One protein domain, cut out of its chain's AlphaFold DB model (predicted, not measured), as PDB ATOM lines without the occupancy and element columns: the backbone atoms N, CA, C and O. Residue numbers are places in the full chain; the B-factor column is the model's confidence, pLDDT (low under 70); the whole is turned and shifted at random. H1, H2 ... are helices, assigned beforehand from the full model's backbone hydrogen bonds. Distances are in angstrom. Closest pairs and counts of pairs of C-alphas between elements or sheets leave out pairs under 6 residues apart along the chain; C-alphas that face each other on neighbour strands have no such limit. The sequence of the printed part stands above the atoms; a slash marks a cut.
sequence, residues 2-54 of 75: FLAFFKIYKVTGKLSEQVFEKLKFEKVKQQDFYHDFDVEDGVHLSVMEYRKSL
ATOM      1  N   PHE A   2      -8.226 -20.917  -5.826       50.75
ATOM      2  CA  PHE A   2      -7.108 -19.990  -6.130       50.75
ATOM      3  C   PHE A   2      -7.501 -18.583  -6.633       50.75
ATOM      4  O   PHE A   2      -6.961 -17.589  -6.162       50.75
ATOM      5  N   LEU A   3      -8.488 -18.466  -7.530       55.31
ATOM      6  CA  LEU A   3      -8.943 -17.165  -8.057       55.31
ATOM      7  C   LEU A   3      -9.514 -16.221  -6.983       55.31
ATOM      8  O   LEU A   3      -9.410 -15.004  -7.117       55.31
ATOM      9  N   ALA A   4     -10.120 -16.769  -5.926       56.94
ATOM     10  CA  ALA A   4     -10.684 -15.967  -4.842       56.94
ATOM     11  C   ALA A   4      -9.578 -15.335  -3.986       56.94
ATOM     12  O   ALA A   4      -9.658 -14.148  -3.682       56.94
ATOM     13  N   PHE A   5      -8.517 -16.095  -3.695       52.69
ATOM     14  CA  PHE A   5      -7.331 -15.600  -2.997       52.69
ATOM     15  C   PHE A   5      -6.665 -14.457  -3.773       52.69
ATOM     16  O   PHE A   5      -6.549 -13.358  -3.242       52.69
ATOM     17  N   PHE A   6      -6.369 -14.642  -5.068       58.03
ATOM     18  CA  PHE A   6      -5.822 -13.572  -5.925       58.03
ATOM     19  C   PHE A   6      -6.678 -12.297  -5.934       58.03
ATOM     20  O   PHE A   6      -6.151 -11.183  -5.973       58.03
ATOM     21  N   LYS A   7      -8.007 -12.444  -5.888       58.88
ATOM     22  CA  LYS A   7      -8.932 -11.309  -5.864       58.88
ATOM     23  C   LYS A   7      -8.889 -10.558  -4.531       58.88
ATOM     24  O   LYS A   7      -8.955  -9.334  -4.550       58.88
ATOM     25  N   ILE A   8      -8.754 -11.266  -3.408       62.25
ATOM     26  CA  ILE A   8      -8.617 -10.662  -2.076       62.25
ATOM     27  C   ILE A   8      -7.288  -9.909  -1.978       62.25
ATOM     28  O   ILE A   8      -7.307  -8.732  -1.633       62.25
ATOM     29  N   TYR A   9      -6.171 -10.516  -2.393       61.66
ATOM     30  CA  TYR A   9      -4.857  -9.865  -2.352       61.66
ATOM     31  C   TYR A   9      -4.851  -8.530  -3.091       61.66
ATOM     32  O   TYR A   9      -4.477  -7.514  -2.514       61.66
ATOM     33  N   LYS A  10      -5.386  -8.504  -4.319       65.62
ATOM     34  CA  LYS A  10      -5.469  -7.284  -5.131       65.62
ATOM     35  C   LYS A  10      -6.326  -6.184  -4.492       65.62
ATOM     36  O   LYS A  10      -6.057  -5.001  -4.692       65.62
ATOM     37  N   VAL A  11      -7.379  -6.556  -3.760       69.25
ATOM     38  CA  VAL A  11      -8.232  -5.600  -3.038       69.25
ATOM     39  C   VAL A  11      -7.499  -5.046  -1.816       69.25
ATOM     40  O   VAL A  11      -7.560  -3.840  -1.583       69.25
ATOM     41  N   THR A  12      -6.768  -5.886  -1.082       72.19
ATOM     42  CA  THR A  12      -6.056  -5.493   0.139       72.19
ATOM     43  C   THR A  12      -4.920  -4.514  -0.134       72.19
ATOM     44  O   THR A  12      -4.874  -3.480   0.522       72.19
ATOM     45  N   GLY A  13      -4.040  -4.739  -1.115       73.38
ATOM     46  CA  GLY A  13      -2.977  -3.751  -1.358       73.38
ATOM     47  C   GLY A  13      -3.490  -2.462  -1.997       73.38
ATOM     48  O   GLY A  13      -2.963  -1.403  -1.685       73.38
ATOM     49  N   LYS A  14      -4.596  -2.488  -2.761       77.62
ATOM     50  CA  LYS A  14      -5.265  -1.241  -3.175       77.62
ATOM     51  C   LYS A  14      -5.802  -0.460  -1.969       77.62
ATOM     52  O   LYS A  14      -5.767   0.769  -1.962       77.62
ATOM     53  N   LEU A  15      -6.314  -1.154  -0.952       81.56
ATOM     54  CA  LEU A  15      -6.724  -0.518   0.299       81.56
ATOM     55  C   LEU A  15      -5.512   0.058   1.044       81.56
ATOM     56  O   LEU A  15      -5.574   1.199   1.500       81.56
ATOM     57  N   SER A  16      -4.407  -0.687   1.114       78.06
ATOM     58  CA  SER A  16      -3.148  -0.208   1.690       78.06
ATOM     59  C   SER A  16      -2.657   1.057   0.987       78.06
ATOM     60  O   SER A  16      -2.417   2.055   1.661       78.06
ATOM     61  N   GLU A  17      -2.608   1.074  -0.348       82.00
ATOM     62  CA  GLU A  17      -2.267   2.263  -1.142       82.00
ATOM     63  C   GLU A  17      -3.101   3.479  -0.717       82.00
ATOM     64  O   GLU A  17      -2.554   4.535  -0.408       82.00
ATOM     65  N   GLN A  18      -4.426   3.331  -0.614       85.62
ATOM     66  CA  GLN A  18      -5.311   4.425  -0.204       85.62
ATOM     67  C   GLN A  18      -5.033   4.918   1.220       85.62
ATOM     68  O   GLN A  18      -5.136   6.117   1.495       85.62
ATOM     69  N   VAL A  19      -4.711   4.010   2.143       85.56
ATOM     70  CA  VAL A  19      -4.344   4.372   3.515       85.56
ATOM     71  C   VAL A  19      -3.030   5.152   3.515       85.56
ATOM     72  O   VAL A  19      -2.977   6.242   4.083       85.56
ATOM     73  N   PHE A  20      -1.993   4.658   2.839       85.94
ATOM     74  CA  PHE A  20      -0.678   5.300   2.807       85.94
ATOM     75  C   PHE A  20      -0.676   6.632   2.047       85.94
ATOM     76  O   PHE A  20      -0.013   7.576   2.480       85.94
ATOM     77  N   GLU A  21      -1.486   6.770   0.994       86.81
ATOM     78  CA  GLU A  21      -1.739   8.059   0.340       86.81
ATOM     79  C   GLU A  21      -2.356   9.067   1.320       86.81
ATOM     80  O   GLU A  21      -1.895  10.206   1.414       86.81
ATOM     81  N   LYS A  22      -3.360   8.659   2.112       89.12
ATOM     82  CA  LYS A  22      -3.967   9.531   3.137       89.12
ATOM     83  C   LYS A  22      -2.993   9.900   4.254       89.12
ATOM     84  O   LYS A  22      -3.067  11.011   4.778       89.12
ATOM     85  N   LEU A  23      -2.077   8.997   4.595       87.12
ATOM     86  CA  LEU A  23      -0.982   9.238   5.540       87.12
ATOM     87  C   LEU A  23       0.153  10.091   4.940       87.12
ATOM     88  O   LEU A  23       1.131  10.373   5.627       87.12
ATOM     89  N   LYS A  24       0.007  10.562   3.692       88.19
ATOM     90  CA  LYS A  24       0.958  11.430   2.982       88.19
ATOM     91  C   LYS A  24       2.328  10.790   2.744       88.19
ATOM     92  O   LYS A  24       3.323  11.508   2.656       88.19
ATOM     93  N   PHE A  25       2.390   9.465   2.621       87.00
ATOM     94  CA  PHE A  25       3.606   8.819   2.130       87.00
ATOM     95  C   PHE A  25       3.846   9.195   0.667       87.00
ATOM     96  O   PHE A  25       2.910   9.369  -0.116       87.00
ATOM     97  N   GLU A  26       5.112   9.346   0.294       86.94
ATOM     98  CA  GLU A  26       5.486   9.638  -1.084       86.94
ATOM     99  C   GLU A  26       5.507   8.369  -1.938       86.94
ATOM    100  O   GLU A  26       5.715   7.269  -1.436       86.94
ATOM    101  N   LYS A  27       5.287   8.544  -3.250       84.31
ATOM    102  CA  LYS A  27       5.464   7.512  -4.290       84.31
ATOM    103  C   LYS A  27       4.800   6.161  -3.984       84.31
ATOM    104  O   LYS A  27       5.223   5.140  -4.509       84.31
ATOM    105  N   VAL A  28       3.690   6.182  -3.244       82.88
ATOM    106  CA  VAL A  28       2.900   5.009  -2.835       82.88
ATOM    107  C   VAL A  28       2.649   4.051  -4.004       82.88
ATOM    108  O   VAL A  28       2.912   2.873  -3.888       82.88
ATOM    109  N   LYS A  29       2.269   4.545  -5.188       80.12
ATOM    110  CA  LYS A  29       2.010   3.706  -6.381       80.12
ATOM    111  C   LYS A  29       3.242   3.057  -7.024       80.12
ATOM    112  O   LYS A  29       3.090   2.186  -7.872       80.12
ATOM    113  N   GLN A  30       4.436   3.555  -6.720       81.12
ATOM    114  CA  GLN A  30       5.708   2.972  -7.163       81.12
ATOM    115  C   GLN A  30       6.257   1.999  -6.121       81.12
ATOM    116  O   GLN A  30       7.225   1.300  -6.404       81.12
ATOM    117  N   GLN A  31       5.656   1.988  -4.930       77.19
ATOM    118  CA  GLN A  31       6.021   1.090  -3.863       77.19
ATOM    119  C   GLN A  31       5.530  -0.311  -4.173       77.19
ATOM    120  O   GLN A  31       4.391  -0.514  -4.596       77.19
ATOM    121  N   ASP A  32       6.395  -1.278  -3.906       73.19
ATOM    122  CA  ASP A  32       5.978  -2.659  -3.928       73.19
ATOM    123  C   ASP A  32       5.264  -3.007  -2.619       73.19
ATOM    124  O   ASP A  32       5.871  -3.032  -1.548       73.19
ATOM    125  N   PHE A  33       3.951  -3.218  -2.694       69.44
ATOM    126  CA  PHE A  33       3.159  -3.741  -1.574       69.44
ATOM    127  C   PHE A  33       3.209  -5.266  -1.481       69.44
ATOM    128  O   PHE A  33       2.677  -5.825  -0.518       69.44
ATOM    129  N   TYR A  34       3.783  -5.913  -2.497       64.75
ATOM    130  CA  TYR A  34       3.660  -7.329  -2.794       64.75
ATOM    131  C   TYR A  34       5.017  -7.908  -3.244       64.75
ATOM    132  O   TYR A  34       5.200  -8.220  -4.413       64.75
ATOM    133  N   HIS A  35       5.953  -8.087  -2.310       60.28
ATOM    134  CA  HIS A  35       7.175  -8.908  -2.448       60.28
ATOM    135  C   HIS A  35       7.677  -9.266  -1.033       60.28
ATOM    136  O   HIS A  35       7.473  -8.487  -0.104       60.28
ATOM    137  N   ASP A  36       8.380 -10.365  -0.746       50.44
ATOM    138  CA  ASP A  36       8.512 -11.681  -1.381       50.44
ATOM    139  C   ASP A  36       8.887 -12.640  -0.215       50.44
ATOM    140  O   ASP A  36       9.810 -12.366   0.547       50.44
ATOM    141  N   PHE A  37       8.125 -13.718  -0.022       44.06
ATOM    142  CA  PHE A  37       8.380 -14.880   0.860       44.06
ATOM    143  C   PHE A  37       8.342 -14.790   2.406       44.06
ATOM    144  O   PHE A  37       8.073 -15.833   2.995       44.06
ATOM    145  N   ASP A  38       8.481 -13.635   3.073       49.88
ATOM    146  CA  ASP A  38       8.575 -13.610   4.562       49.88
ATOM    147  C   ASP A  38       7.446 -12.878   5.321       49.88
ATOM    148  O   ASP A  38       7.430 -12.857   6.553       49.88
ATOM    149  N   VAL A  39       6.466 -12.288   4.628       52.41
ATOM    150  CA  VAL A  39       5.283 -11.701   5.287       52.41
ATOM    151  C   VAL A  39       4.178 -12.757   5.301       52.41
ATOM    152  O   VAL A  39       3.706 -13.127   4.229       52.41
ATOM    153  N   GLU A  40       3.762 -13.229   6.485       52.34
ATOM    154  CA  GLU A  40       2.812 -14.351   6.690       52.34
ATOM    155  C   GLU A  40       1.528 -14.289   5.827       52.34
ATOM    156  O   GLU A  40       0.950 -15.332   5.540       52.34
ATOM    157  N   ASP A  41       1.128 -13.101   5.346       55.53
ATOM    158  CA  ASP A  41      -0.068 -12.874   4.519       55.53
ATOM    159  C   ASP A  41       0.186 -12.134   3.180       55.53
ATOM    160  O   ASP A  41      -0.755 -11.678   2.528       55.53
ATOM    161  N   GLY A  42       1.438 -11.987   2.725       55.78
ATOM    162  CA  GLY A  42       1.753 -11.459   1.381       55.78
ATOM    163  C   GLY A  42       1.393  -9.984   1.118       55.78
ATOM    164  O   GLY A  42       1.374  -9.557  -0.036       55.78
ATOM    165  N   VAL A  43       1.100  -9.203   2.164       62.59
ATOM    166  CA  VAL A  43       0.853  -7.751   2.104       62.59
ATOM    167  C   VAL A  43       1.554  -7.078   3.282       62.59
ATOM    168  O   VAL A  43       1.472  -7.558   4.412       62.59
ATOM    169  N   HIS A  44       2.193  -5.927   3.059       65.25
ATOM    170  CA  HIS A  44       2.665  -5.072   4.153       65.25
ATOM    171  C   HIS A  44       1.474  -4.518   4.960       65.25
ATOM    172  O   HIS A  44       0.902  -3.479   4.629       65.25
ATOM    173  N   LEU A  45       1.082  -5.234   6.020       65.12
ATOM    174  CA  LEU A  45      -0.080  -4.906   6.858       65.12
ATOM    175  C   LEU A  45       0.190  -3.772   7.859       65.12
ATOM    176  O   LEU A  45      -0.748  -3.133   8.331       65.12
ATOM    177  N   SER A  46       1.457  -3.509   8.197       73.94
ATOM    178  CA  SER A  46       1.831  -2.461   9.151       73.94
ATOM    179  C   SER A  46       2.636  -1.345   8.495       73.94
ATOM    180  O   SER A  46       3.461  -1.582   7.613       73.94
ATOM    181  N   VAL A  47       2.447  -0.116   8.988       77.06
ATOM    182  CA  VAL A  47       3.253   1.045   8.575       77.06
ATOM    183  C   VAL A  47       4.742   0.797   8.823       77.06
ATOM    184  O   VAL A  47       5.579   1.226   8.039       77.06
ATOM    185  N   MET A  48       5.086   0.072   9.889       81.25
ATOM    186  CA  MET A  48       6.477  -0.247  10.209       81.25
ATOM    187  C   MET A  48       7.119  -1.162   9.171       81.25
ATOM    188  O   MET A  48       8.278  -0.951   8.829       81.25
ATOM    189  N   GLU A  49       6.370  -2.134   8.652       77.69
ATOM    190  CA  GLU A  49       6.849  -3.005   7.579       77.69
ATOM    191  C   GLU A  49       6.986  -2.226   6.271       77.69
ATOM    192  O   GLU A  49       8.025  -2.280   5.622       77.69
ATOM    193  N   TYR A  50       5.985  -1.400   5.959       77.69
ATOM    194  CA  TYR A  50       5.987  -0.519   4.794       77.69
ATOM    195  C   TYR A  50       7.192   0.440   4.768       77.69
ATOM    196  O   TYR A  50       7.788   0.673   3.719       77.69
ATOM    197  N   ARG A  51       7.609   0.968   5.930       80.81
ATOM    198  CA  ARG A  51       8.779   1.857   6.053       80.81
ATOM    199  C   ARG A  51      10.102   1.185   5.668       80.81
ATOM    200  O   ARG A  51      11.020   1.895   5.268       80.81
ATOM    201  N   LYS A  52      10.230  -0.144   5.786       79.38
ATOM    202  CA  LYS A  52      11.498  -0.854   5.518       79.38
ATOM    203  C   LYS A  52      11.902  -0.811   4.046       79.38
ATOM    204  O   LYS A  52      13.091  -0.763   3.753       79.38
ATOM    205  N   SER A  53      10.926  -0.832   3.144       76.94
ATOM    206  CA  SER A  53      11.138  -0.836   1.694       76.94
ATOM    207  C   SER A  53      10.788   0.505   1.038       76.94
ATOM    208  O   SER A  53      10.774   0.578  -0.187       76.94
ATOM    209  N   LEU A  54      10.505   1.557   1.821       81.62
ATOM    210  CA  LEU A  54       9.926   2.817   1.344       81.62
ATOM    211  C   LEU A  54      10.728   3.466   0.206       81.62
ATOM    212  O   LEU A  54      11.884   3.861   0.365       81.62
TER     213      LEU A  54
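What this domain is: This is residues 2 to 54 of the 75 residues of an uncharacterized protein of Acinetobacter bereziniae NIPH 3 (UniProt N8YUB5). One long straight helix, H1, makes the longest axis, and beside it a long link, residues 23 to 46, folds back in a wide loop and returns to a short helix, H2. Residues 2 to 8 of H1 stick out past the rest. The printed part has 53 residues, with two named helices, H1 then H2, and no named strand; its class is all helix. It is compact, with a radius of gyration of the C-alphas of 11.0 A, yet elongated, spanning 33 by 21 by 16 A.

How they stand to each other: H1, residues 2 to 22, and H2, residues 47 to 52, are near each other: 5 pairs of C-alphas are within 10 A, the closest 8.2 A apart. Every O i to N i+4 pair of H1 is within hydrogen-bond range, and 1 of 2 in H2.

Where its parts are: H1 runs 31.1 A from C-alpha 2 at (-7.108, -19.990, -6.130) to C-alpha 22. H2 ends at C-alpha 52, (11.498, -0.854, 5.518).

The domain as a whole: The farthest C-alphas, of Phe 2 and Lys 24, are 33.7 A apart. The printed part has no cut. The link from H1 to H2 is long. Residues 2 to 11 and 33 to 45 have pLDDT under 70.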